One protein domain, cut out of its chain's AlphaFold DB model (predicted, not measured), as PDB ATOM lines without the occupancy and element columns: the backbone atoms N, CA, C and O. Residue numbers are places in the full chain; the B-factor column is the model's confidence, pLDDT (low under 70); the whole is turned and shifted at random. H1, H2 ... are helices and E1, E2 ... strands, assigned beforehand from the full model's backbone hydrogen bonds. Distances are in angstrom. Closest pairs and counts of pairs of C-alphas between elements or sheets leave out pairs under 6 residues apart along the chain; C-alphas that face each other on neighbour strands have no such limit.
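Overview. This is residues 105 to 173 of the 255 residues of the protein "DUF2249 domain-containing protein" of Haloplanus rubicundus (UniProt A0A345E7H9). Picture a loose, flat row in which strands E1 and E4 run side by side, helix H1 packs along E4 and runs back the other way, and the hairpin of E2 and E3 extends the line of E1 to the far end. Two long loops bulge from this row, and of the second, residues 147 to 154 stick out free. The printed part has 69 residues, with E1, E2, E3, E4 and H1 in that order; E1 and E4 are parallel, E2 and E3 antiparallel. The class is mixed, helices and strands, with under half of the residues in named elements; the radius of gyration of the C-alphas is 13.7 A and the spans are 42 by 34 by 17 A.

Along the chain. Find C-alpha 106 at (30.954, -45.873, 9.576), where E1 begins, residues 106 to 109. Next come E2, residues 112 to 114, and E3, residues 121 to 123. E4, residues 136 to 140, covers 10.8 A. H1, residues 157 to 172, runs 22.7 A to C-alpha 172 at (32.544, -54.387, 22.865).

Arrangement. Look first at E1 and E4, parallel at 13 degrees, with N 108 and O 138 2.9 A apart, within hydrogen-bond range. The closest C-alphas of E4 and H1 are those of Ala 138 and Leu 162, 5.9 A apart. E1 and H1 are only just apart, at 8.4 A. E1 runs on into E2 at 32 degrees. The hairpin E2 and E3 is antiparallel at 151 degrees, with N 122 and O 113 2.8 A apart, within hydrogen-bond range. In H1 every O i to N i+4 pair is within hydrogen-bond range.

Size, cuts and confidence. The two farthest C-alphas, of Cys 117 and Ala 173, are 42.6 A apart. The printed part has no cut. The links E3 to E4 and E4 to H1 are long. Check the B-factor column at residues 126 to 132, where pLDDT is under 70.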
ATOM      1  N   GLY A 105      32.286 -49.648  12.449       85.06
ATOM      2  CA  GLY A 105      31.182 -48.849  11.951       85.06
ATOM      3  C   GLY A 105      31.654 -47.792  10.960       85.06
ATOM      4  O   GLY A 105      32.819 -47.769  10.556       85.06
ATOM      5  N   ALA A 106      30.736 -46.926  10.554       86.94
ATOM      6  CA  ALA A 106      30.954 -45.873   9.576       86.94
ATOM      7  C   ALA A 106      30.716 -44.489  10.189       86.94
ATOM      8  O   ALA A 106      29.880 -44.317  11.073       86.94
ATOM      9  N   VAL A 107      31.437 -43.486   9.690       89.31
ATOM     10  CA  VAL A 107      31.230 -42.079  10.048       89.31
ATOM     11  C   VAL A 107      30.750 -41.346   8.808       89.31
ATOM     12  O   VAL A 107      31.447 -41.327   7.790       89.31
ATOM     13  N   VAL A 108      29.563 -40.749   8.884       86.50
ATOM     14  CA  VAL A 108      29.007 -39.943   7.796       86.50
ATOM     15  C   VAL A 108      29.503 -38.518   7.979       86.50
ATOM     16  O   VAL A 108      29.087 -37.806   8.886       86.50
ATOM     17  N   ASN A 109      30.446 -38.110   7.139       86.81
ATOM     18  CA  ASN A 109      30.934 -36.737   7.143       86.81
ATOM     19  C   ASN A 109      29.988 -35.820   6.357       86.81
ATOM     20  O   ASN A 109      29.377 -36.262   5.385       86.81
ATOM     21  N   MET A 110      29.950 -34.537   6.722       88.44
ATOM     22  CA  MET A 110      29.135 -33.511   6.063       88.44
ATOM     23  C   MET A 110      27.645 -33.883   6.011       88.44
ATOM     24  O   MET A 110      26.994 -33.682   4.987       88.44
ATOM     25  N   ALA A 111      27.121 -34.446   7.101       85.44
ATOM     26  CA  ALA A 111      25.745 -34.933   7.162       85.44
ATOM     27  C   ALA A 111      24.722 -33.791   7.029       85.44
ATOM     28  O   ALA A 111      23.797 -33.867   6.227       85.44
ATOM     29  N   GLU A 112      24.951 -32.692   7.750       87.69
ATOM     30  CA  GLU A 112      24.055 -31.537   7.794       87.69
ATOM     31  C   GLU A 112      24.853 -30.231   7.712       87.69
ATOM     32  O   GLU A 112      25.974 -30.132   8.219       87.69
ATOM     33  N   TYR A 113      24.261 -29.205   7.103       90.25
ATOM     34  CA  TYR A 113      24.725 -27.826   7.185       90.25
ATOM     35  C   TYR A 113      23.636 -26.905   7.748       90.25
ATOM     36  O   TYR A 113      22.570 -26.743   7.150       90.25
ATOM     37  N   VAL A 114      23.935 -26.226   8.855       90.19
ATOM     38  CA  VAL A 114      23.067 -25.188   9.429       90.19
ATOM     39  C   VAL A 114      23.467 -23.826   8.869       90.19
ATOM     40  O   VAL A 114      24.616 -23.403   8.982       90.19
ATOM     41  N   CYS A 115      22.521 -23.123   8.248       89.38
ATOM     42  CA  CYS A 115      22.798 -21.841   7.606       89.38
ATOM     43  C   CYS A 115      23.087 -20.724   8.626       89.38
ATOM     44  O   CYS A 115      22.202 -20.352   9.394       89.38
ATOM     45  N   ASP A 116      24.264 -20.092   8.542       87.38
ATOM     46  CA  ASP A 116      24.676 -18.971   9.414       87.38
ATOM     47  C   ASP A 116      23.698 -17.773   9.407       87.38
ATOM     48  O   ASP A 116      23.638 -16.996  10.359       87.38
ATOM     49  N   CYS A 117      22.932 -17.590   8.324       88.75
ATOM     50  CA  CYS A 117      22.033 -16.443   8.160       88.75
ATOM     51  C   CYS A 117      20.656 -16.636   8.809       88.75
ATOM     52  O   CYS A 117      20.053 -15.659   9.251       88.75
ATOM     53  N   CYS A 118      20.117 -17.858   8.790       93.25
ATOM     54  CA  CYS A 118      18.732 -18.132   9.197       93.25
ATOM     55  C   CYS A 118      18.577 -19.275  10.204       93.25
ATOM     56  O   CYS A 118      17.489 -19.427  10.750       93.25
ATOM     57  N   GLY A 119      19.629 -20.053  10.464       90.44
ATOM     58  CA  GLY A 119      19.592 -21.206  11.364       90.44
ATOM     59  C   GLY A 119      18.855 -22.425  10.806       90.44
ATOM     60  O   GLY A 119      18.650 -23.381  11.543       90.44
ATOM     61  N   GLU A 120      18.449 -22.404   9.535       91.75
ATOM     62  CA  GLU A 120      17.763 -23.542   8.917       91.75
ATOM     63  C   GLU A 120      18.765 -24.683   8.658       91.75
ATOM     64  O   GLU A 120      19.806 -24.421   8.030       91.75
ATOM     65  N   PRO A 121      18.481 -25.919   9.110       88.88
ATOM     66  CA  PRO A 121      19.262 -27.095   8.752       88.88
ATOM     67  C   PRO A 121      19.016 -27.482   7.292       88.88
ATOM     68  O   PRO A 121      17.903 -27.390   6.776       88.88
ATOM     69  N   ASN A 122      20.074 -27.892   6.601       85.06
ATOM     70  CA  ASN A 122      20.014 -28.338   5.217       85.06
ATOM     71  C   ASN A 122      20.797 -29.637   5.074       85.06
ATOM     72  O   ASN A 122      22.000 -29.674   5.351       85.06
ATOM     73  N   ASP A 123      20.133 -30.659   4.549       80.00
ATOM     74  CA  ASP A 123      20.799 -31.877   4.114       80.00
ATOM     75  C   ASP A 123      21.662 -31.559   2.887       80.00
ATOM     76  O   ASP A 123      21.177 -31.045   1.872       80.00
ATOM     77  N   LEU A 124      22.964 -31.839   2.973       74.00
ATOM     78  CA  LEU A 124      23.889 -31.617   1.855       74.00
ATOM     79  C   LEU A 124      23.750 -32.694   0.769       74.00
ATOM     80  O   LEU A 124      24.077 -32.454  -0.396       74.00
ATOM     81  N   PHE A 125      23.244 -33.863   1.152       73.50
ATOM     82  CA  PHE A 125      23.056 -35.031   0.302       73.50
ATOM     83  C   PHE A 125      21.652 -35.603   0.540       73.50
ATOM     84  O   PHE A 125      21.094 -35.439   1.619       73.50
ATOM     85  N   GLU A 126      21.045 -36.235  -0.470       64.31
ATOM     86  CA  GLU A 126      19.702 -36.819  -0.324       64.31
ATOM     87  C   GLU A 126      19.670 -37.825   0.846       64.31
ATOM     88  O   GLU A 126      20.624 -38.575   1.029       64.31
ATOM     89  N   ALA A 127      18.563 -37.842   1.606       52.69
ATOM     90  CA  ALA A 127      18.353 -38.495   2.913       52.69
ATOM     91  C   ALA A 127      18.566 -40.026   2.996       52.69
ATOM     92  O   ALA A 127      18.224 -40.656   3.993       52.69
ATOM     93  N   ALA A 128      19.126 -40.637   1.963       50.81
ATOM     94  CA  ALA A 128      19.782 -41.919   2.075       50.81
ATOM     95  C   ALA A 128      21.284 -41.641   2.004       50.81
ATOM     96  O   ALA A 128      21.870 -41.600   0.919       50.81
ATOM     97  N   GLY A 129      21.927 -41.501   3.169       54.56
ATOM     98  CA  GLY A 129      23.340 -41.864   3.258       54.56
ATOM     99  C   GLY A 129      23.551 -43.223   2.569       54.56
ATOM    100  O   GLY A 129      22.577 -43.965   2.385       54.56
ATOM    101  N   PRO A 130      24.774 -43.553   2.117       55.72
ATOM    102  CA  PRO A 130      25.012 -44.832   1.457       55.72
ATOM    103  C   PRO A 130      24.340 -45.957   2.255       55.72
ATOM    104  O   PRO A 130      24.299 -45.892   3.483       55.72
ATOM    105  N   GLU A 131      23.755 -46.945   1.577       61.97
ATOM    106  CA  GLU A 131      23.263 -48.153   2.239       61.97
ATOM    107  C   GLU A 131      24.506 -48.840   2.819       61.97
ATOM    108  O   GLU A 131      25.263 -49.526   2.131       61.97
ATOM    109  N   LEU A 132      24.836 -48.443   4.045       67.69
ATOM    110  CA  LEU A 132      26.065 -48.806   4.709       67.69
ATOM    111  C   LEU A 132      25.800 -50.135   5.370       67.69
ATOM    112  O   LEU A 132      25.013 -50.250   6.303       67.69
ATOM    113  N   ASP A 133      26.547 -51.126   4.920       71.44
ATOM    114  CA  ASP A 133      26.612 -52.452   5.516       71.44
ATOM    115  C   ASP A 133      27.353 -52.428   6.876       71.44
ATOM    116  O   ASP A 133      28.039 -53.375   7.250       71.44
ATOM    117  N   ALA A 134      27.299 -51.314   7.605       77.81
ATOM    118  CA  ALA A 134      27.988 -51.082   8.864       77.81
ATOM    119  C   ALA A 134      27.187 -50.085   9.723       77.81
ATOM    120  O   ALA A 134      26.570 -49.169   9.173       77.81
ATOM    121  N   PRO A 135      27.215 -50.215  11.061       83.69
ATOM    122  CA  PRO A 135      26.533 -49.280  11.950       83.69
ATOM    123  C   PRO A 135      27.130 -47.873  11.816       83.69
ATOM    124  O   PRO A 135      28.349 -47.715  11.755       83.69
ATOM    125  N   VAL A 136      26.287 -46.840  11.786       86.69
ATOM    126  CA  VAL A 136      26.750 -45.445  11.772       86.69
ATOM    127  C   VAL A 136      27.150 -45.041  13.192       86.69
ATOM    128  O   VAL A 136      26.309 -44.971  14.083       86.69
ATOM    129  N   LEU A 137      28.441 -44.778  13.402       89.81
ATOM    130  CA  LEU A 137      28.998 -44.355  14.689       89.81
ATOM    131  C   LEU A 137      28.813 -42.862  14.932       89.81
ATOM    132  O   LEU A 137      28.713 -42.444  16.078       89.81
ATOM    133  N   ALA A 138      28.824 -42.036  13.887       91.19
ATOM    134  CA  ALA A 138      28.590 -40.603  14.010       91.19
ATOM    135  C   ALA A 138      28.203 -39.982  12.670       91.19
ATOM    136  O   ALA A 138      28.662 -40.417  11.611       91.19
ATOM    137  N   GLU A 139      27.439 -38.901  12.758       89.94
ATOM    138  CA  GLU A 139      27.144 -37.993  11.660       89.94
ATOM    139  C   GLU A 139      27.800 -36.649  11.988       89.94
ATOM    140  O   GLU A 139      27.419 -35.971  12.939       89.94
ATOM    141  N   LEU A 140      28.858 -36.301  11.256       91.50
ATOM    142  CA  LEU A 140      29.607 -35.071  11.494       91.50
ATOM    143  C   LEU A 140      28.999 -33.930  10.667       91.50
ATOM    144  O   LEU A 140      28.880 -34.069   9.442       91.50
ATOM    145  N   PRO A 141      28.644 -32.793  11.291       90.81
ATOM    146  CA  PRO A 141      28.080 -31.660  10.572       90.81
ATOM    147  C   PRO A 141      29.143 -30.970   9.715       90.81
ATOM    148  O   PRO A 141      30.340 -31.004   9.999       90.81
ATOM    149  N   PHE A 142      28.714 -30.262   8.679       91.06
ATOM    150  CA  PHE A 142      29.578 -29.356   7.936       91.06
ATOM    151  C   PHE A 142      29.633 -27.992   8.637       91.06
ATOM    152  O   PHE A 142      28.934 -27.053   8.261       91.06
ATOM    153  N   SER A 143      30.466 -27.871   9.673       89.06
ATOM    154  CA  SER A 143      30.607 -26.643  10.472       89.06
ATOM    155  C   SER A 143      31.933 -25.915  10.219       89.06
ATOM    156  O   SER A 143      32.910 -26.495   9.744       89.06
ATOM    157  N   ARG A 144      31.985 -24.618  10.551       87.38
ATOM    158  CA  ARG A 144      33.225 -23.816  10.505       87.38
ATOM    159  C   ARG A 144      34.286 -24.320  11.476       87.38
ATOM    160  O   ARG A 144      35.467 -24.272  11.156       87.38
ATOM    161  N   GLU A 145      33.847 -24.800  12.631       87.31
ATOM    162  CA  GLU A 145      34.702 -25.365  13.671       87.31
ATOM    163  C   GLU A 145      35.487 -26.577  13.143       87.31
ATOM    164  O   GLU A 145      36.706 -26.628  13.272       87.31
ATOM    165  N   LEU A 146      34.820 -27.477  12.410       89.31
ATOM    166  CA  LEU A 146      35.451 -28.660  11.808       89.31
ATOM    167  C   LEU A 146      36.287 -28.361  10.549       89.31
ATOM    168  O   LEU A 146      37.032 -29.223  10.090       89.31
ATOM    169  N   GLN A 147      36.188 -27.155   9.980       89.38
ATOM    170  CA  GLN A 147      37.003 -26.719   8.832       89.38
ATOM    171  C   GLN A 147      38.358 -26.120   9.247       89.38
ATOM    172  O   GLN A 147      39.198 -25.852   8.381       89.38
ATOM    173  N   GLY A 148      38.560 -25.857  10.541       86.25
ATOM    174  CA  GLY A 148      39.797 -25.297  11.078       86.25
ATOM    175  C   GLY A 148      40.989 -26.256  10.999       86.25
ATOM    176  O   GLY A 148      40.858 -27.441  10.699       86.25
ATOM    177  N   THR A 149      42.187 -25.737  11.285       87.94
ATOM    178  CA  THR A 149      43.344 -26.608  11.546       87.94
ATOM    179  C   THR A 149      43.212 -27.149  12.969       87.94
ATOM    180  O   THR A 149      43.154 -26.331  13.883       87.94
ATOM    181  N   PRO A 150      43.156 -28.475  13.179       85.62
ATOM    182  CA  PRO A 150      42.996 -29.033  14.515       85.62
ATOM    183  C   PRO A 150      44.225 -28.740  15.381       85.62
ATOM    184  O   PRO A 150      45.364 -28.942  14.947       85.62
ATOM    185  N   GLU A 151      43.989 -28.309  16.620       85.56
ATOM    186  CA  GLU A 151      45.023 -28.104  17.634       85.56
ATOM    187  C   GLU A 151      44.894 -29.163  18.746       85.56
ATOM    188  O   GLU A 151      43.785 -29.478  19.182       85.56
ATOM    189  N   PRO A 152      46.001 -29.757  19.232       86.81
ATOM    190  CA  PRO A 152      45.932 -30.724  20.322       86.81
ATOM    191  C   PRO A 152      45.286 -30.127  21.580       86.81
ATOM    192  O   PRO A 152      45.792 -29.157  22.140       86.81
ATOM    193  N   GLY A 153      44.215 -30.761  22.060       85.38
ATOM    194  CA  GLY A 153      43.493 -30.351  23.268       85.38
ATOM    195  C   GLY A 153      42.263 -29.476  23.021       85.38
ATOM    196  O   GLY A 153      41.501 -29.283  23.962       85.38
ATOM    197  N   ASP A 154      42.044 -29.013  21.788       88.50
ATOM    198  CA  ASP A 154      40.823 -28.316  21.373       88.50
ATOM    199  C   ASP A 154      40.044 -29.219  20.408       88.50
ATOM    200  O   ASP A 154      40.233 -29.193  19.190       88.50
ATOM    201  N   VAL A 155      39.271 -30.145  20.983       90.00
ATOM    202  CA  VAL A 155      38.512 -31.152  20.234       90.00
ATOM    203  C   VAL A 155      37.047 -30.726  20.202       90.00
ATOM    204  O   VAL A 155      36.435 -30.676  21.269       90.00
ATOM    205  N   PRO A 156      36.472 -30.471  19.015       91.81
ATOM    206  CA  PRO A 156      35.054 -30.152  18.882       91.81
ATOM    207  C   PRO A 156      34.158 -31.262  19.435       91.81
ATOM    208  O   PRO A 156      34.447 -32.445  19.221       91.81
ATOM    209  N   ASP A 157      33.037 -30.891  20.057       91.38
ATOM    210  CA  ASP A 157      32.109 -31.832  20.706       91.38
ATOM    211  C   ASP A 157      31.708 -33.020  19.801       91.38
ATOM    212  O   ASP A 157      31.830 -34.164  20.244       91.38
ATOM    213  N   PRO A 158      31.355 -32.840  18.505       91.50
ATOM    214  CA  PRO A 158      30.995 -33.970  17.641       91.50
ATOM    215  C   PRO A 158      32.127 -34.993  17.446       91.50
ATOM    216  O   PRO A 158      31.873 -36.172  17.189       91.50
ATOM    217  N   VAL A 159      33.384 -34.548  17.542       92.12
ATOM    218  CA  VAL A 159      34.574 -35.402  17.418       92.12
ATOM    219  C   VAL A 159      34.883 -36.089  18.746       92.12
ATOM    220  O   VAL A 159      35.268 -37.257  18.737       92.12
ATOM    221  N   ALA A 160      34.685 -35.402  19.873       92.56
ATOM    222  CA  ALA A 160      34.798 -36.000  21.201       92.56
ATOM    223  C   ALA A 160      33.775 -37.135  21.382       92.56
ATOM    224  O   ALA A 160      34.161 -38.258  21.709       92.56
ATOM    225  N   ASP A 161      32.516 -36.881  21.027       93.56
ATOM    226  CA  ASP A 161      31.428 -37.862  21.029       93.56
ATOM    227  C   ASP A 161      31.731 -39.083  20.145       93.56
ATOM    228  O   ASP A 161      31.468 -40.229  20.513       93.56
ATOM    229  N   LEU A 162      32.290 -38.854  18.948       94.62
ATOM    230  CA  LEU A 162      32.750 -39.933  18.072       94.62
ATOM    231  C   LEU A 162      33.864 -40.750  18.740       94.62
ATOM    232  O   LEU A 162      33.879 -41.977  18.618       94.62
ATOM    233  N   GLY A 163      34.789 -40.085  19.433       93.69
ATOM    234  CA  GLY A 163      35.855 -40.728  20.191       93.69
ATOM    235  C   GLY A 163      35.304 -41.670  21.260       93.69
ATOM    236  O   GLY A 163      35.670 -42.844  21.270       93.69
ATOM    237  N   GLU A 164      34.381 -41.188  22.096       93.81
ATOM    238  CA  GLU A 164      33.732 -41.993  23.141       93.81
ATOM    239  C   GLU A 164      32.996 -43.201  22.550       93.81
ATOM    240  O   GLU A 164      33.284 -44.338  22.922       93.81
ATOM    241  N   ARG A 165      32.148 -42.994  21.534       92.94
ATOM    242  CA  ARG A 165      31.416 -44.096  20.881       92.94
ATOM    243  C   ARG A 165      32.338 -45.121  20.229       92.94
ATOM    244  O   ARG A 165      32.029 -46.313  20.210       92.94
ATOM    245  N   THR A 166      33.466 -44.673  19.683       93.25
ATOM    246  CA  THR A 166      34.463 -45.569  19.089       93.25
ATOM    247  C   THR A 166      35.127 -46.428  20.159       93.25
ATOM    248  O   THR A 166      35.298 -47.626  19.938       93.25
ATOM    249  N   LEU A 167      35.477 -45.850  21.312       91.88
ATOM    250  CA  LEU A 167      36.054 -46.587  22.439       91.88
ATOM    251  C   LEU A 167      35.056 -47.592  23.024       91.88
ATOM    252  O   LEU A 167      35.410 -48.757  23.176       91.88
ATOM    253  N   ASP A 168      33.802 -47.191  23.228       89.56
ATOM    254  CA  ASP A 168      32.743 -48.093  23.702       89.56
ATOM    255  C   ASP A 168      32.538 -49.276  22.742       89.56
ATOM    256  O   ASP A 168      32.422 -50.434  23.153       89.56
ATOM    257  N   THR A 169      32.545 -49.002  21.433       87.12
ATOM    258  CA  THR A 169      32.420 -50.043  20.403       87.12
ATOM    259  C   THR A 169      33.646 -50.958  20.384       87.12
ATOM    260  O   THR A 169      33.506 -52.170  20.233       87.12
ATOM    261  N   LEU A 170      34.851 -50.405  20.554       87.12
ATOM    262  CA  LEU A 170      36.100 -51.167  20.645       87.12
ATOM    263  C   LEU A 170      36.113 -52.103  21.855       87.12
ATOM    264  O   LEU A 170      36.491 -53.266  21.711       87.12
ATOM    265  N   ASP A 171      35.671 -51.623  23.016       85.06
ATOM    266  CA  ASP A 171      35.567 -52.426  24.235       85.06
ATOM    267  C   ASP A 171      34.568 -53.585  24.054       85.06
ATOM    268  O   ASP A 171      34.785 -54.697  24.546       85.06
ATOM    269  N   GLY A 172      33.509 -53.364  23.268       78.81
ATOM    270  CA  GLY A 172      32.544 -54.387  22.865       78.81
ATOM    271  C   GLY A 172      33.007 -55.321  21.737       78.81
ATOM    272  O   GLY A 172      32.487 -56.430  21.633       78.81
ATOM    273  N   ALA A 173      33.992 -54.943  20.917       74.38
ATOM    274  CA  ALA A 173      34.304 -55.609  19.642       74.38
ATOM    275  C   ALA A 173      34.801 -57.065  19.766       74.38
ATOM    276  O   ALA A 173      34.738 -57.830  18.803       74.38
TER     277      ALA A 173